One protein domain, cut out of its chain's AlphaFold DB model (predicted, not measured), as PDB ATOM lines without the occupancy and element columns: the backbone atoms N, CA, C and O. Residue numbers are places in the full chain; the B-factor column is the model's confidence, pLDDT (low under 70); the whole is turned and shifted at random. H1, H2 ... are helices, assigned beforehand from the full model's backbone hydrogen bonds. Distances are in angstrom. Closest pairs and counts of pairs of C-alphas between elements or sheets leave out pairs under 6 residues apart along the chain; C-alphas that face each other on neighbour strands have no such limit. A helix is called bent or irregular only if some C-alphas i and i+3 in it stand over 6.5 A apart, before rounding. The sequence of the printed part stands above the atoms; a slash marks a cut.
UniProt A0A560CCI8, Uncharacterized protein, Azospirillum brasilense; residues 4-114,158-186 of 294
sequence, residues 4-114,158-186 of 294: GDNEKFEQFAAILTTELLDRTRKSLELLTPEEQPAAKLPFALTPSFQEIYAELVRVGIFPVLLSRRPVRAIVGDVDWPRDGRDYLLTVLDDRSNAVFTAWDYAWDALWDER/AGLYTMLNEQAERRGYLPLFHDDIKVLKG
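This is residues 4 to 114 and 158 to 186 of the 294 residues of an uncharacterized protein of Azospirillum brasilense (UniProt A0A560CCI8). Two long helices, H1 and H2, form a slightly splayed hairpin, its loop of residues 32 to 46 at one end; short helices H3 and H4 pack on the other end of H1. H5 crosses the last part of H2, with H7 beside H5 and H6 making a corner at its end. The printed part has 140 residues with seven named helices, H1 to H7 in chain order, and no named strand; the class is all helix. It is compact, with a radius of gyration of the C-alphas of 16.6 A and spans of 53 by 38 by 26 A.

H1, residues 4 to 31, touches H2, residues 47 to 67, at a shallow tilt of 29 degrees, opposite ways; the closest C-alphas, of Arg 25 and Gln 50, are 6.4 A apart. With residues 8 to 12 alone, H1 touches H3, residues 69 to 75, about perpendicular at 83 degrees, closest at C-alphas 9 and 75, 6.1 A. With residues 12 to 16 alone, H1 touches H4, residues 84 to 93, closest at C-alphas 15 and 85, 6.5 A. The hub is H5, residues 98 to 111, touching four helices. H2 touches it with residues 60 to 65 alone, closest at C-alphas 65 and 102, 5.2 A; the tilt of 68 degrees is steep, only just short of about perpendicular. H3 touches H5 closest at C-alphas 71 and 98, 5.7 A. H6, residues 160 to 171, only just touches H5, with 3 pairs of C-alphas within 8 A, closest at C-alphas 111 and 160, 4.7 A. H7, residues 178 to 186, touches H5 at a shallow tilt of 25 degrees, opposite ways, closest at C-alphas 104 and 185, 6.3 A. H1 and H5 are apart. Every O i to N i+4 pair is within hydrogen-bond range in H1, H4 and H5, against 12 of 17 in H2, 1 of 3 in H3, where 3 of 4 O i to N i+3 pairs are, 6 of 8 in H6 and 3 of 5 in H7.

H1 begins at C-alpha 4, (-9.700, -11.724, -11.904), and is 41.0 A long. H2 is 30.1 A long, with a kink of 34 degrees near residue 57. H5 is 20.1 A long. H6 is irregular, C-alphas 166 and 169 being 7.2 A apart; H2 and H7 only just are, with 6.6 A between C-alphas 59 and 62 and between C-alphas 178 and 181. H7 ends at C-alpha 186, (-7.881, -4.097, -44.304).

The farthest C-alphas, of Gly 4 and Ala 38, are 54.7 A apart. Residues 115 to 157 are not printed; C-alphas 114 and 158 are 7.4 A apart across this cut. The link from H1 to H2 is long; its residues 41 to 42 pair in parallel with residues 173 to 174. Mean pLDDT of the printed part is 92.9, and residue 114 alone is under 70.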
ATOM      1  N   GLY A   4      -8.996 -10.893 -10.923       81.06
ATOM      2  CA  GLY A   4      -9.700 -11.724 -11.904       81.06
ATOM      3  C   GLY A   4     -10.147 -10.964 -13.159       81.06
ATOM      4  O   GLY A   4     -10.089 -11.513 -14.255       81.06
ATOM      5  N   ASP A   5     -10.527  -9.686 -13.045       83.12
ATOM      6  CA  ASP A   5     -10.892  -8.873 -14.221       83.12
ATOM      7  C   ASP A   5      -9.683  -8.599 -15.126       83.12
ATOM      8  O   ASP A   5      -9.815  -8.544 -16.350       83.12
ATOM      9  N   ASN A   6      -8.504  -8.402 -14.527       88.12
ATOM     10  CA  ASN A   6      -7.268  -8.199 -15.280       88.12
ATOM     11  C   ASN A   6      -6.861  -9.479 -16.018       88.12
ATOM     12  O   ASN A   6      -6.533  -9.405 -17.198       88.12
ATOM     13  N   GLU A   7      -6.949 -10.638 -15.364       91.75
ATOM     14  CA  GLU A   7      -6.651 -11.931 -15.987       91.75
ATOM     15  C   GLU A   7      -7.584 -12.218 -17.175       91.75
ATOM     16  O   GLU A   7      -7.115 -12.525 -18.274       91.75
ATOM     17  N   LYS A   8      -8.900 -12.016 -17.008       91.75
ATOM     18  CA  LYS A   8      -9.874 -12.137 -18.110       91.75
ATOM     19  C   LYS A   8      -9.528 -11.206 -19.279       91.75
ATOM     20  O   LYS A   8      -9.615 -11.597 -20.443       91.75
ATOM     21  N   PHE A   9      -9.124  -9.969 -18.985       93.69
ATOM     22  CA  PHE A   9      -8.732  -9.007 -20.015       93.69
ATOM     23  C   PHE A   9      -7.464  -9.431 -20.768       93.69
ATOM     24  O   PHE A   9      -7.400  -9.268 -21.987       93.69
ATOM     25  N   GLU A  10      -6.468  -9.982 -20.076       94.56
ATOM     26  CA  GLU A  10      -5.245 -10.497 -20.702       94.56
ATOM     27  C   GLU A  10      -5.534 -11.692 -21.618       94.56
ATOM     28  O   GLU A  10      -5.033 -11.736 -22.744       94.56
ATOM     29  N   GLN A  11      -6.406 -12.609 -21.191       95.31
ATOM     30  CA  GLN A  11      -6.854 -13.741 -22.007       95.31
ATOM     31  C   GLN A  11      -7.590 -13.270 -23.271       95.31
ATOM     32  O   GLN A  11      -7.245 -13.687 -24.379       95.31
ATOM     33  N   PHE A  12      -8.540 -12.338 -23.133       96.19
ATOM     34  CA  PHE A  12      -9.199 -11.687 -24.270       96.19
ATOM     35  C   PHE A  12      -8.189 -11.056 -25.236       96.19
ATOM     36  O   PHE A  12      -8.246 -11.295 -26.443       96.19
ATOM     37  N   ALA A  13      -7.254 -10.258 -24.714       96.12
ATOM     38  CA  ALA A  13      -6.249  -9.574 -25.518       96.12
ATOM     39  C   ALA A  13      -5.365 -10.567 -26.291       96.12
ATOM     40  O   ALA A  13      -5.078 -10.340 -27.470       96.12
ATOM     41  N   ALA A  14      -4.971 -11.677 -25.661       95.69
ATOM     42  CA  ALA A  14      -4.183 -12.730 -26.291       95.69
ATOM     43  C   ALA A  14      -4.950 -13.426 -27.426       95.69
ATOM     44  O   ALA A  14      -4.413 -13.568 -28.529       95.69
ATOM     45  N   ILE A  15      -6.214 -13.798 -27.195       96.56
ATOM     46  CA  ILE A  15      -7.072 -14.438 -28.206       96.56
ATOM     47  C   ILE A  15      -7.309 -13.481 -29.378       96.56
ATOM     48  O   ILE A  15      -7.096 -13.856 -30.530       96.56
ATOM     49  N   LEU A  16      -7.654 -12.219 -29.103       96.88
ATOM     50  CA  LEU A  16      -7.857 -11.205 -30.137       96.88
ATOM     51  C   LEU A  16      -6.601 -10.988 -30.989       96.88
ATOM     52  O   LEU A  16      -6.684 -10.945 -32.216       96.88
ATOM     53  N   THR A  17      -5.437 -10.870 -30.348       96.19
ATOM     54  CA  THR A  17      -4.157 -10.708 -31.054       96.19
ATOM     55  C   THR A  17      -3.861 -11.895 -31.951       96.19
ATOM     56  O   THR A  17      -3.498 -11.712 -33.113       96.19
ATOM     57  N   THR A  18      -4.042 -13.101 -31.420       95.88
ATOM     58  CA  THR A  18      -3.794 -14.343 -32.150       95.88
ATOM     59  C   THR A  18      -4.706 -14.441 -33.365       95.88
ATOM     60  O   THR A  18      -4.209 -14.627 -34.470       95.88
ATOM     61  N   GLU A  19      -6.011 -14.209 -33.210       95.44
ATOM     62  CA  GLU A  19      -6.954 -14.371 -34.320       95.44
ATOM     63  C   GLU A  19      -6.765 -13.356 -35.448       95.44
ATOM     64  O   GLU A  19      -6.824 -13.718 -36.627       95.44
ATOM     65  N   LEU A  20      -6.508 -12.085 -35.119       95.88
ATOM     66  CA  LEU A  20      -6.262 -11.079 -36.152       95.88
ATOM     67  C   LEU A  20      -4.947 -11.356 -36.899       95.88
ATOM     68  O   LEU A  20      -4.917 -11.280 -38.129       95.88
ATOM     69  N   LEU A  21      -3.875 -11.717 -36.184       96.75
ATOM     70  CA  LEU A  21      -2.569 -11.974 -36.799       96.75
ATOM     71  C   LEU A  21      -2.514 -13.295 -37.566       96.75
ATOM     72  O   LEU A  21      -1.923 -13.329 -38.643       96.75
ATOM     73  N   ASP A  22      -3.127 -14.364 -37.061       95.75
ATOM     74  CA  ASP A  22      -3.170 -15.659 -37.747       95.75
ATOM     75  C   ASP A  22      -3.931 -15.569 -39.061       95.75
ATOM     76  O   ASP A  22      -3.501 -16.120 -40.076       95.75
ATOM     77  N   ARG A  23      -5.049 -14.838 -39.060       94.56
ATOM     78  CA  ARG A  23      -5.802 -14.564 -40.281       94.56
ATOM     79  C   ARG A  23      -4.958 -13.789 -41.286       94.56
ATOM     80  O   ARG A  23      -4.874 -14.211 -42.437       94.56
ATOM     81  N   THR A  24      -4.327 -12.690 -40.865       96.75
ATOM     82  CA  THR A  24      -3.493 -11.886 -41.766       96.75
ATOM     83  C   THR A  24      -2.311 -12.680 -42.308       96.75
ATOM     84  O   THR A  24      -2.055 -12.610 -43.507       96.75
ATOM     85  N   ARG A  25      -1.633 -13.477 -41.475       97.38
ATOM     86  CA  ARG A  25      -0.523 -14.333 -41.912       97.38
ATOM     87  C   ARG A  25      -0.959 -15.276 -43.028       97.38
ATOM     88  O   ARG A  25      -0.387 -15.220 -44.107       97.38
ATOM     89  N   LYS A  26      -2.040 -16.037 -42.816       97.19
ATOM     90  CA  LYS A  26      -2.599 -16.950 -43.830       97.19
ATOM     91  C   LYS A  26      -2.960 -16.224 -45.126       97.19
ATOM     92  O   LYS A  26      -2.762 -16.753 -46.214       97.19
ATOM     93  N   SER A  27      -3.502 -15.010 -45.030       96.75
ATOM     94  CA  SER A  27      -3.797 -14.188 -46.206       96.75
ATOM     95  C   SER A  27      -2.536 -13.755 -46.960       96.75
ATOM     96  O   SER A  27      -2.527 -13.840 -48.182       96.75
ATOM     97  N   LEU A  28      -1.485 -13.316 -46.263       97.06
ATOM     98  CA  LEU A  28      -0.216 -12.912 -46.882       97.06
ATOM     99  C   LEU A  28       0.555 -14.108 -47.466       97.06
ATOM    100  O   LEU A  28       1.135 -13.995 -48.541       97.06
ATOM    101  N   GLU A  29       0.513 -15.267 -46.808       96.69
ATOM    102  CA  GLU A  29       1.067 -16.525 -47.328       96.69
ATOM    103  C   GLU A  29       0.423 -16.897 -48.669       96.69
ATOM    104  O   GLU A  29       1.130 -17.141 -49.639       96.69
ATOM    105  N   LEU A  30      -0.911 -16.840 -48.767       97.31
ATOM    106  CA  LEU A  30      -1.635 -17.122 -50.016       97.31
ATOM    107  C   LEU A  30      -1.343 -16.118 -51.142       97.31
ATOM    108  O   LEU A  30      -1.535 -16.439 -52.315       97.31
ATOM    109  N   LEU A  31      -0.928 -14.899 -50.796       97.25
ATOM    110  CA  LEU A  31      -0.525 -13.884 -51.764       97.25
ATOM    111  C   LEU A  31       0.934 -14.045 -52.199       97.25
ATOM    112  O   LEU A  31       1.295 -13.544 -53.254       97.25
ATOM    113  N   THR A  32       1.774 -14.742 -51.440       96.56
ATOM    114  CA  THR A  32       3.199 -14.872 -51.765       96.56
ATOM    115  C   THR A  32       3.373 -15.693 -53.056       96.56
ATOM    116  O   THR A  32       2.814 -16.789 -53.153       96.56
ATOM    117  N   PRO A  33       4.094 -15.186 -54.074       97.00
ATOM    118  CA  PRO A  33       4.424 -15.963 -55.268       97.00
ATOM    119  C   PRO A  33       5.309 -17.169 -54.955       97.00
ATOM    120  O   PRO A  33       6.061 -17.157 -53.982       97.00
ATOM    121  N   GLU A  34       5.194 -18.208 -55.772       95.94
ATOM    122  CA  GLU A  34       6.007 -19.426 -55.665       95.94
ATOM    123  C   GLU A  34       7.283 -19.306 -56.505       95.94
ATOM    124  O   GLU A  34       8.340 -19.790 -56.100       95.94
ATOM    125  N   GLU A  35       7.199 -18.600 -57.634       96.06
ATOM    126  CA  GLU A  35       8.308 -18.392 -58.558       96.06
ATOM    127  C   GLU A  35       9.113 -17.121 -58.252       96.06
ATOM    128  O   GLU A  35       8.674 -16.188 -57.570       96.06
ATOM    129  N   GLN A  36      10.335 -17.065 -58.786       93.81
ATOM    130  CA  GLN A  36      11.209 -15.905 -58.621       93.81
ATOM    131  C   GLN A  36      10.680 -14.711 -59.440       93.81
ATOM    132  O   GLN A  36      10.618 -14.786 -60.672       93.81
ATOM    133  N   PRO A  37      10.379 -13.557 -58.814       94.69
ATOM    134  CA  PRO A  37       9.875 -12.403 -59.542       94.69
ATOM    135  C   PRO A  37      10.965 -11.737 -60.389       94.69
ATOM    136  O   PRO A  37      12.145 -11.710 -60.031       94.69
ATOM    137  N   ALA A  38      10.548 -11.105 -61.489       90.38
ATOM    138  CA  ALA A  38      11.447 -10.367 -62.381       90.38
ATOM    139  C   ALA A  38      11.972  -9.050 -61.772       90.38
ATOM    140  O   ALA A  38      12.944  -8.482 -62.273       90.38
ATOM    141  N   ALA A  39      11.322  -8.554 -60.717       92.81
ATOM    142  CA  ALA A  39      11.662  -7.328 -60.004       92.81
ATOM    143  C   ALA A  39      11.119  -7.357 -58.568       92.81
ATOM    144  O   ALA A  39      10.445  -8.305 -58.167       92.81
ATOM    145  N   LYS A  40      11.398  -6.305 -57.788       94.50
ATOM    146  CA  LYS A  40      10.846  -6.162 -56.434       94.50
ATOM    147  C   LYS A  40       9.321  -6.147 -56.462       94.50
ATOM    148  O   LYS A  40       8.713  -5.538 -57.342       94.50
ATOM    149  N   LEU A  41       8.729  -6.787 -55.461       96.69
ATOM    150  CA  LEU A  41       7.287  -6.895 -55.295       96.69
ATOM    151  C   LEU A  41       6.775  -5.934 -54.209       96.69
ATOM    152  O   LEU A  41       7.556  -5.477 -53.370       96.69
ATOM    153  N   PRO A  42       5.469  -5.623 -54.196       96.88
ATOM    154  CA  PRO A  42       4.831  -4.898 -53.100       96.88
ATOM    155  C   PRO A  42       4.991  -5.630 -51.772       96.88
ATOM    156  O   PRO A  42       5.063  -6.858 -51.733       96.88
ATOM    157  N   PHE A  43       4.945  -4.875 -50.679       95.88
ATOM    158  CA  PHE A  43       5.103  -5.389 -49.319       95.88
ATOM    159  C   PHE A  43       4.241  -6.629 -49.016       95.88
ATOM    160  O   PHE A  43       4.737  -7.601 -48.453       95.88
ATOM    161  N   ALA A  44       2.976  -6.651 -49.452       95.69
ATOM    162  CA  ALA A  44       2.040  -7.740 -49.166       95.69
ATOM    163  C   ALA A  44       2.389  -9.071 -49.860       95.69
ATOM    164  O   ALA A  44       1.901 -10.117 -49.445       95.69
ATOM    165  N   LEU A  45       3.229  -9.027 -50.898       96.69
ATOM    166  CA  LEU A  45       3.716 -10.191 -51.641       96.69
ATOM    167  C   LEU A  45       5.085 -10.676 -51.137       96.69
ATOM    168  O   LEU A  45       5.648 -11.611 -51.699       96.69
ATOM    169  N   THR A  46       5.647 -10.033 -50.106       94.12
ATOM    170  CA  THR A  46       6.977 -10.362 -49.577       94.12
ATOM    171  C   THR A  46       6.888 -11.058 -48.213       94.12
ATOM    172  O   THR A  46       6.283 -10.505 -47.290       94.12
ATOM    173  N   PRO A  47       7.532 -12.230 -48.022       90.31
ATOM    174  CA  PRO A  47       7.510 -12.944 -46.741       90.31
ATOM    175  C   PRO A  47       8.040 -12.113 -45.569       90.31
ATOM    176  O   PRO A  47       7.480 -12.145 -44.476       90.31
ATOM    177  N   SER A  48       9.080 -11.306 -45.808       89.19
ATOM    178  CA  SER A  48       9.705 -10.463 -44.783       89.19
ATOM    179  C   SER A  48       8.739  -9.446 -44.169       89.19
ATOM    180  O   SER A  48       8.920  -9.034 -43.023       89.19
ATOM    181  N   PHE A  49       7.694  -9.048 -44.898       92.19
ATOM    182  CA  PHE A  49       6.716  -8.095 -44.396       92.19
ATOM    183  C   PHE A  49       5.736  -8.707 -43.394       92.19
ATOM    184  O   PHE A  49       5.165  -7.979 -42.585       92.19
ATOM    185  N   GLN A  50       5.558 -10.030 -43.391       91.75
ATOM    186  CA  GLN A  50       4.659 -10.695 -42.444       91.75
ATOM    187  C   GLN A  50       5.113 -10.465 -40.997       91.75
ATOM    188  O   GLN A  50       4.304 -10.137 -40.125       91.75
ATOM    189  N   GLU A  51       6.421 -10.575 -40.756       89.62
ATOM    190  CA  GLU A  51       7.033 -10.306 -39.453       89.62
ATOM    191  C   GLU A  51       6.902  -8.829 -39.070       89.62
ATOM    192  O   GLU A  51       6.462  -8.521 -37.962       89.62
ATOM    193  N   ILE A  52       7.198  -7.923 -40.012       91.56
ATOM    194  CA  ILE A  52       7.089  -6.468 -39.817       91.56
ATOM    195  C   ILE A  52       5.662  -6.090 -39.423       91.56
ATOM    196  O   ILE A  52       5.452  -5.359 -38.456       91.56
ATOM    197  N   TYR A  53       4.673  -6.612 -40.148       94.50
ATOM    198  CA  TYR A  53       3.269  -6.351 -39.875       94.50
ATOM    199  C   TYR A  53       2.866  -6.869 -38.492       94.50
ATOM    200  O   TYR A  53       2.247  -6.142 -37.716       94.50
ATOM    201  N   ALA A  54       3.248  -8.102 -38.147       94.00
ATOM    202  CA  ALA A  54       2.930  -8.678 -36.845       94.00
ATOM    203  C   ALA A  54       3.543  -7.872 -35.689       94.00
ATOM    204  O   ALA A  54       2.885  -7.654 -34.670       94.00
ATOM    205  N   GLU A  55       4.781  -7.407 -35.838       91.62
ATOM    206  CA  GLU A  55       5.458  -6.590 -34.833       91.62
ATOM    207  C   GLU A  55       4.809  -5.208 -34.689       91.62
ATOM    208  O   GLU A  55       4.449  -4.794 -33.583       91.62
ATOM    209  N   LEU A  56       4.559  -4.530 -35.811       92.25
ATOM    210  CA  LEU A  56       3.879  -3.237 -35.858       92.25
ATOM    211  C   LEU A  56       2.506  -3.304 -35.186       92.25
ATOM    212  O   LEU A  56       2.135  -2.426 -34.400       92.25
ATOM    213  N   VAL A  57       1.769  -4.380 -35.444       94.12
ATOM    214  CA  VAL A  57       0.464  -4.615 -34.841       94.12
ATOM    215  C   VAL A  57       0.588  -4.844 -33.336       94.12
ATOM    216  O   VAL A  57      -0.101  -4.168 -32.574       94.12
ATOM    217  N   ARG A  58       1.491  -5.720 -32.878       93.19
ATOM    218  CA  ARG A  58       1.665  -6.028 -31.444       93.19
ATOM    219  C   ARG A  58       2.126  -4.828 -30.621       93.19
ATOM    220  O   ARG A  58       1.613  -4.607 -29.528       93.19
ATOM    221  N   VAL A  59       3.096  -4.063 -31.117       89.00
ATOM    222  CA  VAL A  59       3.748  -2.995 -30.337       89.00
ATOM    223  C   VAL A  59       3.054  -1.638 -30.540       89.00
ATOM    224  O   VAL A  59       3.033  -0.793 -29.636       89.00
ATOM    225  N   GLY A  60       2.470  -1.417 -31.721       88.50
ATOM    226  CA  GLY A  60       1.892  -0.136 -32.130       88.50
ATOM    227  C   GLY A  60       0.380  -0.109 -32.025       88.50
ATOM    228  O   GLY A  60      -0.175   0.649 -31.227       88.50
ATOM    229  N   ILE A  61      -0.279  -0.958 -32.813       93.88
ATOM    230  CA  ILE A  61      -1.734  -0.927 -33.006       93.88
ATOM    231  C   ILE A  61      -2.480  -1.465 -31.778       93.88
ATOM    232  O   ILE A  61      -3.372  -0.796 -31.252       93.88
ATOM    233  N   PHE A  62      -2.100  -2.643 -31.279       94.75
ATOM    234  CA  PHE A  62      -2.808  -3.329 -30.193       94.75
ATOM    235  C   PHE A  62      -2.892  -2.525 -28.898       94.75
ATOM    236  O   PHE A  62      -3.985  -2.443 -28.338       94.75
ATOM    237  N   PRO A  63      -1.819  -1.871 -28.417       93.75
ATOM    238  CA  PRO A  63      -1.910  -1.063 -27.206       93.75
ATOM    239  C   PRO A  63      -2.922   0.080 -27.330       93.75
ATOM    240  O   PRO A  63      -3.643   0.373 -26.376       93.75
ATOM    241  N   VAL A  64      -3.016   0.710 -28.509       93.75
ATOM    242  CA  VAL A  64      -4.008   1.765 -28.763       93.75
ATOM    243  C   VAL A  64      -5.409   1.162 -28.810       93.75
ATOM    244  O   VAL A  64      -6.301   1.665 -28.127       93.75
ATOM    245  N   LEU A  65      -5.592   0.054 -29.529       95.19
ATOM    246  CA  LEU A  65      -6.863  -0.662 -29.641       95.19
ATOM    247  C   LEU A  65      -7.405  -1.108 -28.271       95.19
ATOM    248  O   LEU A  65      -8.541  -0.798 -27.918       95.19
ATOM    249  N   LEU A  66      -6.574  -1.772 -27.467       95.19
ATOM    250  CA  LEU A  66      -6.928  -2.328 -26.157       95.19
ATOM    251  C   LEU A  66      -7.172  -1.249 -25.090       95.19
ATOM    252  O   LEU A  66      -7.830  -1.498 -24.075       95.19
ATOM    253  N   SER A  67      -6.677  -0.029 -25.312       93.94
ATOM    254  CA  SER A  67      -6.967   1.113 -24.439       93.94
ATOM    255  C   SER A  67      -8.395   1.650 -24.608       93.94
ATOM    256  O   SER A  67      -8.904   2.349 -23.730       93.94
ATOM    257  N   ARG A  68      -9.074   1.333 -25.722       95.06
ATOM    258  CA  ARG A  68     -10.391   1.899 -26.038       95.06
ATOM    259  C   ARG A  68     -11.472   1.273 -25.164       95.06
ATOM    260  O   ARG A  68     -11.683   0.064 -25.185       95.06
ATOM    261  N   ARG A  69     -12.228   2.112 -24.448       94.62
ATOM    262  CA  ARG A  69     -13.323   1.676 -23.562       94.62
ATOM    263  C   ARG A  69     -14.318   0.708 -24.236       94.62
ATOM    264  O   ARG A  69     -14.612  -0.300 -23.602       94.62
ATOM    265  N   PRO A  70     -14.786   0.936 -25.482       93.94
ATOM    266  CA  PRO A  70     -15.688  -0.004 -26.151       93.94
ATOM    267  C   PRO A  70     -15.081  -1.393 -26.382       93.94
ATOM    268  O   PRO A  70     -15.788  -2.383 -26.281       93.94
ATOM    269  N   VAL A  71     -13.769  -1.481 -26.627       95.56
ATOM    270  CA  VAL A  71     -13.070  -2.767 -26.782       95.56
ATOM    271  C   VAL A  71     -12.938  -3.472 -25.437       95.56
ATOM    272  O   VAL A  71     -13.209  -4.660 -25.329       95.56
ATOM    273  N   ARG A  72     -12.584  -2.735 -24.379       93.50
ATOM    274  CA  ARG A  72     -12.488  -3.291 -23.018       93.50
ATOM    275  C   ARG A  72     -13.827  -3.828 -22.508       93.50
ATOM    276  O   ARG A  72     -13.836  -4.764 -21.719       93.50
ATOM    277  N   ALA A  73     -14.940  -3.248 -22.956       92.19
ATOM    278  CA  ALA A  73     -16.281  -3.693 -22.590       92.19
ATOM    279  C   ALA A  73     -16.650  -5.072 -23.171       92.19
ATOM    280  O   ALA A  73     -17.540  -5.716 -22.628       92.19
ATOM    281  N   ILE A  74     -15.952  -5.543 -24.217       93.56
ATOM    282  CA  ILE A  74     -16.181  -6.862 -24.835       93.56
ATOM    283  C   ILE A  74     -15.847  -8.003 -23.867       93.56
ATOM    284  O   ILE A  74     -16.456  -9.062 -23.964       93.56
ATOM    285  N   VAL A  75     -14.917  -7.793 -22.924       91.56
ATOM    286  CA  VAL A  75     -14.482  -8.837 -21.977       91.56
ATOM    287  C   VAL A  75     -15.662  -9.481 -21.254       91.56
ATOM    288  O   VAL A  75     -15.663 -10.701 -21.101       91.56
ATOM    289  N   GLY A  76     -16.655  -8.670 -20.872       85.44
ATOM    290  CA  GLY A  76     -17.921  -9.128 -20.302       85.44
ATOM    291  C   GLY A  76     -17.767 -10.180 -19.202       85.44
ATOM    292  O   GLY A  76     -16.755 -10.235 -18.500       85.44
ATOM    293  N   ASP A  77     -18.784 -11.027 -19.068       84.12
ATOM    294  CA  ASP A  77     -18.722 -12.240 -18.250       84.12
ATOM    295  C   ASP A  77     -18.579 -13.477 -19.145       84.12
ATOM    296  O   ASP A  77     -19.483 -14.297 -19.272       84.12
ATOM    297  N   VAL A  78     -17.452 -13.545 -19.854       91.06
ATOM    298  CA  VAL A  78     -17.114 -14.651 -20.758       91.06
ATOM    299  C   VAL A  78     -16.050 -15.534 -20.110       91.06
ATOM    300  O   VAL A  78     -15.069 -15.035 -19.549       91.06
ATOM    301  N   ASP A  79     -16.229 -16.850 -20.215       91.31
ATOM    302  CA  ASP A  79     -15.186 -17.840 -19.936       91.31
ATOM    303  C   ASP A  79     -14.186 -17.843 -21.106       91.31
ATOM    304  O   ASP A  79     -14.321 -18.593 -22.074       91.31
ATOM    305  N   TRP A  80     -13.218 -16.922 -21.070       93.00
ATOM    306  CA  TRP A  80     -12.261 -16.718 -22.162       93.00
ATOM    307  C   TRP A  80     -11.432 -17.962 -22.525       93.00
ATOM    308  O   TRP A  80     -11.254 -18.196 -23.721       93.00
ATOM    309  N   PRO A  81     -10.964 -18.782 -21.563       92.06
ATOM    310  CA  PRO A  81     -10.251 -20.019 -21.864       92.06
ATOM    311  C   PRO A  81     -11.074 -21.046 -22.646       92.06
ATOM    312  O   PRO A  81     -10.508 -21.753 -23.478       92.06
ATOM    313  N   ARG A  82     -12.386 -21.146 -22.385       93.19
ATOM    314  CA  ARG A  82     -13.241 -22.172 -23.002       93.19
ATOM    315  C   ARG A  82     -14.020 -21.663 -24.210       93.19
ATOM    316  O   ARG A  82     -13.975 -22.276 -25.271       93.19
ATOM    317  N   ASP A  83     -14.705 -20.537 -24.047       94.69
ATOM    318  CA  ASP A  83     -15.725 -20.042 -24.977       94.69
ATOM    319  C   ASP A  83     -15.282 -18.742 -25.684       94.69
ATOM    320  O   ASP A  83     -15.914 -18.278 -26.637       94.69
ATOM    321  N   GLY A  84     -14.170 -18.143 -25.240       94.88
ATOM    322  CA  GLY A  84     -13.725 -16.815 -25.663       94.88
ATOM    323  C   GLY A  84     -13.446 -16.679 -27.156       94.88
ATOM    324  O   GLY A  84     -13.754 -15.647 -27.750       94.88
ATOM    325  N   ARG A  85     -12.889 -17.719 -27.784       95.12
ATOM    326  CA  ARG A  85     -12.595 -17.711 -29.222       95.12
ATOM    327  C   ARG A  85     -13.870 -17.632 -30.057       95.12
ATOM    328  O   ARG A  85     -13.967 -16.776 -30.933       95.12
ATOM    329  N   ASP A  86     -14.838 -18.497 -29.782       95.62
ATOM    330  CA  ASP A  86     -16.088 -18.545 -30.542       95.62
ATOM    331  C   ASP A  86     -16.914 -17.283 -30.300       95.62
ATOM    332  O   ASP A  86     -17.398 -16.673 -31.254       95.62
ATOM    333  N   TYR A  87     -16.965 -16.806 -29.051       95.44
ATOM    334  CA  TYR A  87     -17.560 -15.511 -28.734       95.44
ATOM    335  C   TYR A  87     -16.895 -14.374 -29.524       95.44
ATOM    336  O   TYR A  87     -17.581 -13.594 -30.189       95.44
ATOM    337  N   LEU A  88     -15.558 -14.306 -29.535       95.31
ATOM    338  CA  LEU A  88     -14.833 -13.288 -30.291       95.31
ATOM    339  C   LEU A  88     -15.176 -13.325 -31.786       95.31
ATOM    340  O   LEU A  88     -15.342 -12.269 -32.392       95.31
ATOM    341  N   LEU A  89     -15.287 -14.508 -32.393       93.81
ATOM    342  CA  LEU A  89     -15.643 -14.618 -33.807       93.81
ATOM    343  C   LEU A  89     -17.024 -14.014 -34.092       93.81
ATOM    344  O   LEU A  89     -17.157 -13.286 -35.075       93.81
ATOM    345  N   THR A  90     -18.004 -14.208 -33.201       93.44
ATOM    346  CA  THR A  90     -19.320 -13.557 -33.341       93.44
ATOM    347  C   THR A  90     -19.229 -12.031 -33.255       93.44
ATOM    348  O   THR A  90     -19.851 -11.334 -34.053       93.44
ATOM    349  N   VAL A  91     -18.389 -11.504 -32.355       93.62
ATOM    350  CA  VAL A  91     -18.119 -10.063 -32.245       93.62
ATOM    351  C   VAL A  91     -17.467  -9.527 -33.521       93.62
ATOM    352  O   VAL A  91     -17.823  -8.449 -33.987       93.62
ATOM    353  N   LEU A  92     -16.514 -10.257 -34.102       93.62
ATOM    354  CA  LEU A  92     -15.798  -9.824 -35.305       93.62
ATOM    355  C   LEU A  92     -16.650  -9.891 -36.581       93.62
ATOM    356  O   LEU A  92     -16.346  -9.166 -37.532       93.62
ATOM    357  N   ASP A  93     -17.681 -10.736 -36.622       89.81
ATOM    358  CA  ASP A  93     -18.610 -10.824 -37.753       89.81
ATOM    359  C   ASP A  93     -19.667  -9.697 -37.757       89.81
ATOM    360  O   ASP A  93     -20.241  -9.401 -38.810       89.81
ATOM    361  N   ASP A  94     -19.882  -9.002 -36.632       90.88
ATOM    362  CA  ASP A  94     -20.701  -7.786 -36.597       90.88
ATOM    363  C   ASP A  94     -19.997  -6.638 -37.344       90.88
ATOM    364  O   ASP A  94     -18.875  -6.236 -37.025       90.88
ATOM    365  N   ARG A  95     -20.684  -6.065 -38.341       81.00
ATOM    366  CA  ARG A  95     -20.183  -4.950 -39.164       81.00
ATOM    367  C   ARG A  95     -19.866  -3.693 -38.356       81.00
ATOM    368  O   ARG A  95     -19.043  -2.895 -38.789       81.00
ATOM    369  N   SER A  96     -20.532  -3.506 -37.221       84.75
ATOM    370  CA  SER A  96     -20.429  -2.318 -36.374       84.75
ATOM    371  C   SER A  96     -19.549  -2.527 -35.138       84.75
ATOM    372  O   SER A  96     -19.584  -1.729 -34.200       84.75
ATOM    373  N   ASN A  97     -18.731  -3.587 -35.127       92.31
ATOM    374  CA  ASN A  97     -17.984  -3.946 -33.933       92.31
ATOM    375  C   ASN A  97     -16.946  -2.886 -33.521       92.31
ATOM    376  O   ASN A  97     -16.259  -2.238 -34.324       92.31
ATOM    377  N   ALA A  98     -16.806  -2.746 -32.204       94.38
ATOM    378  CA  ALA A  98     -15.898  -1.798 -31.579       94.38
ATOM    379  C   ALA A  98     -14.416  -2.079 -31.880       94.38
ATOM    380  O   ALA A  98     -13.613  -1.143 -31.866       94.38
ATOM    381  N   VAL A  99     -14.050  -3.340 -32.152       96.56
ATOM    382  CA  VAL A  99     -12.664  -3.745 -32.436       96.56
ATOM    383  C   VAL A  99     -12.177  -3.071 -33.712       96.56
ATOM    384  O   VAL A  99     -11.146  -2.409 -33.690       96.56
ATOM    385  N   PHE A 100     -12.935  -3.170 -34.801       95.81
ATOM    386  CA  PHE A 100     -12.559  -2.599 -36.093       95.81
ATOM    387  C   PHE A 100     -12.614  -1.072 -36.119       95.81
ATOM    388  O   PHE A 100     -11.754  -0.444 -36.731       95.81
ATOM    389  N   THR A 101     -13.533  -0.464 -35.370       95.06
ATOM    390  CA  THR A 101     -13.545   0.997 -35.199       95.06
ATOM    391  C   THR A 101     -12.288   1.479 -34.459       95.06
ATOM    392  O   THR A 101     -11.638   2.442 -34.864       95.06
ATOM    393  N   ALA A 102     -11.904   0.793 -33.376       96.06
ATOM    394  CA  ALA A 102     -10.684   1.090 -32.625       96.06
ATOM    395  C   ALA A 102      -9.404   0.793 -33.423       96.06
ATOM    396  O   ALA A 102      -8.413   1.507 -33.279       96.06
ATOM    397  N   TRP A 103      -9.435  -0.249 -34.255       96.62
ATOM    398  CA  TRP A 103      -8.358  -0.638 -35.158       96.62
ATOM    399  C   TRP A 103      -8.056   0.457 -36.178       96.62
ATOM    400  O   TRP A 103      -6.909   0.888 -36.281       96.62
ATOM    401  N   ASP A 104      -9.073   0.952 -36.886       95.50
ATOM    402  CA  ASP A 104      -8.876   1.991 -37.901       95.50
ATOM    403  C   ASP A 104      -8.346   3.279 -37.268       95.50
ATOM    404  O   ASP A 104      -7.370   3.842 -37.763       95.50
ATOM    405  N   TYR A 105      -8.898   3.661 -36.109       94.38
ATOM    406  CA  TYR A 105      -8.397   4.787 -35.322       94.38
ATOM    407  C   TYR A 105      -6.916   4.633 -34.948       94.38
ATOM    408  O   TYR A 105      -6.161   5.599 -35.023       94.38
ATOM    409  N   ALA A 106      -6.484   3.440 -34.529       94.12
ATOM    410  CA  ALA A 106      -5.096   3.198 -34.145       94.12
ATOM    411  C   ALA A 106      -4.131   3.352 -35.331       94.12
ATOM    412  O   ALA A 106      -3.057   3.928 -35.170       94.12
ATOM    413  N   TRP A 107      -4.530   2.893 -36.517       95.06
ATOM    414  CA  TRP A 107      -3.768   3.102 -37.746       95.06
ATOM    415  C   TRP A 107      -3.701   4.580 -38.137       95.06
ATOM    416  O   TRP A 107      -2.606   5.092 -38.353       95.06
ATOM    417  N   ASP A 108      -4.834   5.290 -38.151       92.94
ATOM    418  CA  ASP A 108      -4.876   6.734 -38.442       92.94
ATOM    419  C   ASP A 108      -4.053   7.556 -37.446       92.94
ATOM    420  O   ASP A 108      -3.451   8.575 -37.783       92.94
ATOM    421  N   ALA A 109      -3.995   7.108 -36.191       89.44
ATOM    422  CA  ALA A 109      -3.223   7.780 -35.162       89.44
ATOM    423  C   ALA A 109      -1.707   7.736 -35.415       89.44
ATOM    424  O   ALA A 109      -1.002   8.648 -34.981       89.44
ATOM    425  N   LEU A 110      -1.220   6.685 -36.081       89.31
ATOM    426  CA  LEU A 110       0.203   6.372 -36.219       89.31
ATOM    427  C   LEU A 110       0.742   6.546 -37.646       89.31
ATOM    428  O   LEU A 110       1.956   6.521 -37.829       89.31
ATOM    429  N   TRP A 111      -0.128   6.683 -38.649       92.12
ATOM    430  CA  TRP A 111       0.274   6.692 -40.056       92.12
ATOM    431  C   TRP A 111       1.137   7.892 -40.442       92.12
ATOM    432  O   TRP A 111       2.251   7.704 -40.935       92.12
ATOM    433  N   ASP A 112       0.631   9.096 -40.174       87.38
ATOM    434  CA  ASP A 112       1.270  10.353 -40.551       87.38
ATOM    435  C   ASP A 112       2.161  10.915 -39.436       87.38
ATOM    436  O   ASP A 112       1.959  10.669 -38.241       87.38
ATOM    437  N   GLU A 113       3.145  11.713 -39.847       80.00
ATOM    438  CA  GLU A 113       4.032  12.453 -38.950       80.00
ATOM    439  C   GLU A 113       3.238  13.415 -38.062       80.00
ATOM    440  O   GLU A 113       2.313  14.100 -38.509       80.00
ATOM    441  N   ARG A 114       3.619  13.513 -36.786       69.38
ATOM    442  CA  ARG A 114       3.016  14.475 -35.854       69.38
ATOM    443  C   ARG A 114       4.085  15.351 -35.222       69.38
ATOM    444  O   ARG A 114       5.032  14.852 -34.614       69.38
ATOM    445  N   ALA A 158       8.698  10.635 -36.962       75.62
ATOM    446  CA  ALA A 158       8.342   9.993 -38.221       75.62
ATOM    447  C   ALA A 158       7.077   9.130 -38.042       75.62
ATOM    448  O   ALA A 158       6.956   8.381 -37.068       75.62
ATOM    449  N   GLY A 159       6.127   9.263 -38.965       85.19
ATOM    450  CA  GLY A 159       4.944   8.410 -39.030       85.19
ATOM    451  C   GLY A 159       5.296   7.015 -39.547       85.19
ATOM    452  O   GLY A 159       6.373   6.796 -40.113       85.19
ATOM    453  N   LEU A 160       4.376   6.059 -39.393       88.88
ATOM    454  CA  LEU A 160       4.562   4.699 -39.912       88.88
ATOM    455  C   LEU A 160       4.828   4.680 -41.422       88.88
ATOM    456  O   LEU A 160       5.611   3.846 -41.873       88.88
ATOM    457  N   TYR A 161       4.226   5.595 -42.190       92.38
ATOM    458  CA  TYR A 161       4.456   5.695 -43.631       92.38
ATOM    459  C   TYR A 161       5.940   5.905 -43.968       92.38
ATOM    460  O   TYR A 161       6.537   5.102 -44.692       92.38
ATOM    461  N   THR A 162       6.546   6.950 -43.395       91.12
ATOM    462  CA  THR A 162       7.959   7.301 -43.598       91.12
ATOM    463  C   THR A 162       8.859   6.130 -43.203       91.12
ATOM    464  O   THR A 162       9.721   5.707 -43.970       91.12
ATOM    465  N   MET A 163       8.594   5.524 -42.048       87.81
ATOM    466  CA  MET A 163       9.436   4.462 -41.502       87.81
ATOM    467  C   MET A 163       9.384   3.148 -42.277       87.81
ATOM    468  O   MET A 163      10.408   2.486 -42.440       87.81
ATOM    469  N   LEU A 164       8.206   2.746 -42.761       91.94
ATOM    470  CA  LEU A 164       8.092   1.566 -43.617       91.94
ATOM    471  C   LEU A 164       8.853   1.795 -44.931       91.94
ATOM    472  O   LEU A 164       9.592   0.921 -45.379       91.94
ATOM    473  N   ASN A 165       8.782   3.000 -45.498       93.25
ATOM    474  CA  ASN A 165       9.520   3.333 -46.715       93.25
ATOM    475  C   ASN A 165      11.041   3.370 -46.529       93.25
ATOM    476  O   ASN A 165      11.763   2.892 -47.403       93.25
ATOM    477  N   GLU A 166      11.542   3.829 -45.382       91.25
ATOM    478  CA  GLU A 166      12.974   3.759 -45.051       91.25
ATOM    479  C   GLU A 166      13.503   2.316 -44.977       91.25
ATOM    480  O   GLU A 166      14.680   2.061 -45.240       91.25
ATOM    481  N   GLN A 167      12.647   1.349 -44.632       88.75
ATOM    482  CA  GLN A 167      13.025  -0.064 -44.559       88.75
ATOM    483  C   GLN A 167      12.802  -0.833 -45.862       88.75
ATOM    484  O   GLN A 167      13.331  -1.940 -45.982       88.75
ATOM    485  N   ALA A 168      12.054  -0.283 -46.821       92.19
ATOM    486  CA  ALA A 168      11.629  -0.985 -48.031       92.19
ATOM    487  C   ALA A 168      12.807  -1.600 -48.795       92.19
ATOM    488  O   ALA A 168      12.825  -2.804 -49.065       92.19
ATOM    489  N   GLU A 169      13.853  -0.804 -49.034       90.44
ATOM    490  CA  GLU A 169      15.056  -1.251 -49.738       90.44
ATOM    491  C   GLU A 169      15.739  -2.413 -49.008       90.44
ATOM    492  O   GLU A 169      15.989  -3.462 -49.602       90.44
ATOM    493  N   ARG A 170      15.972  -2.255 -47.699       90.69
ATOM    494  CA  ARG A 170      16.652  -3.244 -46.849       90.69
ATOM    495  C   ARG A 170      15.852  -4.539 -46.696       90.69
ATOM    496  O   ARG A 170      16.441  -5.603 -46.531       90.69
ATOM    497  N   ARG A 171      14.523  -4.443 -46.675       89.69
ATOM    498  CA  ARG A 171      13.605  -5.566 -46.441       89.69
ATOM    499  C   ARG A 171      13.105  -6.214 -47.733       89.69
ATOM    500  O   ARG A 171      12.470  -7.264 -47.654       89.69
ATOM    501  N   GLY A 172      13.433  -5.638 -48.890       91.50
ATOM    502  CA  GLY A 172      13.234  -6.255 -50.200       91.50
ATOM    503  C   GLY A 172      11.852  -6.040 -50.819       91.50
ATOM    504  O   GLY A 172      11.485  -6.806 -51.705       91.50
ATOM    505  N   TYR A 173      11.102  -5.021 -50.393       94.94
ATOM    506  CA  TYR A 173       9.796  -4.684 -50.970       94.94
ATOM    507  C   TYR A 173       9.798  -3.309 -51.645       94.94
ATOM    508  O   TYR A 173      10.669  -2.474 -51.398       94.94
ATOM    509  N   LEU A 174       8.833  -3.078 -52.539       95.38
ATOM    510  CA  LEU A 174       8.602  -1.769 -53.152       95.38
ATOM    511  C   LEU A 174       8.097  -0.764 -52.108       95.38
ATOM    512  O   LEU A 174       7.224  -1.134 -51.321       95.38
ATOM    513  N   PRO A 175       8.572   0.496 -52.127       94.81
ATOM    514  CA  PRO A 175       8.032   1.544 -51.269       94.81
ATOM    515  C   PRO A 175       6.505   1.618 -51.345       94.81
ATOM    516  O   PRO A 175       5.915   1.472 -52.416       94.81
ATOM    517  N   LEU A 176       5.891   1.859 -50.194       95.00
ATOM    518  CA  LEU A 176       4.460   2.023 -50.037       95.00
ATOM    519  C   LEU A 176       3.997   3.335 -50.670       95.00
ATOM    520  O   LEU A 176       4.631   4.392 -50.540       95.00
ATOM    521  N   PHE A 177       2.811   3.279 -51.259       93.75
ATOM    522  CA  PHE A 177       2.004   4.451 -51.553       93.75
ATOM    523  C   PHE A 177       1.290   4.912 -50.284       93.75
ATOM    524  O   PHE A 177       0.964   4.115 -49.407       93.75
ATOM    525  N   HIS A 178       1.007   6.211 -50.183       91.81
ATOM    526  CA  HIS A 178       0.327   6.761 -49.003       91.81
ATOM    527  C   HIS A 178      -1.050   6.112 -48.766       91.81
ATOM    528  O   HIS A 178      -1.412   5.794 -47.635       91.81
ATOM    529  N   ASP A 179      -1.761   5.788 -49.850       92.06
ATOM    530  CA  ASP A 179      -3.052   5.090 -49.810       92.06
ATOM    531  C   ASP A 179      -2.979   3.632 -49.316       92.06
ATOM    532  O   ASP A 179      -4.018   3.046 -48.994       92.06
ATOM    533  N   ASP A 180      -1.787   3.036 -49.204       95.38
ATOM    534  CA  ASP A 180      -1.634   1.643 -48.762       95.38
ATOM    535  C   ASP A 180      -1.990   1.440 -47.286       95.38
ATOM    536  O   ASP A 180      -2.188   0.302 -46.852       95.38
ATOM    537  N   ILE A 181      -2.195   2.520 -46.524       95.50
ATOM    538  CA  ILE A 181      -2.835   2.450 -45.206       95.50
ATOM    539  C   ILE A 181      -4.168   1.688 -45.259       95.50
ATOM    540  O   ILE A 181      -4.495   0.959 -44.324       95.50
ATOM    541  N   LYS A 182      -4.929   1.807 -46.356       95.25
ATOM    542  CA  LYS A 182      -6.211   1.108 -46.535       95.25
ATOM    543  C   LYS A 182      -6.004  -0.404 -46.562       95.25
ATOM    544  O   LYS A 182      -6.659  -1.124 -45.815       95.25
ATOM    545  N   VAL A 183      -5.001  -0.859 -47.316       96.00
ATOM    546  CA  VAL A 183      -4.586  -2.267 -47.366       96.00
ATOM    547  C   VAL A 183      -4.146  -2.738 -45.984       96.00
ATOM    548  O   VAL A 183      -4.650  -3.741 -45.489       96.00
ATOM    549  N   LEU A 184      -3.245  -1.999 -45.330       96.44
ATOM    550  CA  LEU A 184      -2.706  -2.366 -44.020       96.44
ATOM    551  C   LEU A 184      -3.801  -2.474 -42.948       96.44
ATOM    552  O   LEU A 184      -3.833  -3.446 -42.195       96.44
ATOM    553  N   LYS A 185      -4.756  -1.538 -42.925       95.44
ATOM    554  CA  LYS A 185      -5.956  -1.629 -42.080       95.44
ATOM    555  C   LYS A 185      -6.821  -2.831 -42.454       95.44
ATOM    556  O   LYS A 185      -7.360  -3.502 -41.572       95.44
ATOM    557  N   GLY A 186      -6.998  -3.078 -43.749       95.56
ATOM    558  CA  GLY A 186      -7.881  -4.097 -44.304       95.56
ATOM    559  C   GLY A 186      -7.392  -5.532 -44.110       95.56
ATOM    560  O   GLY A 186      -8.221  -6.436 -44.028       95.56
TER     561      GLY A 186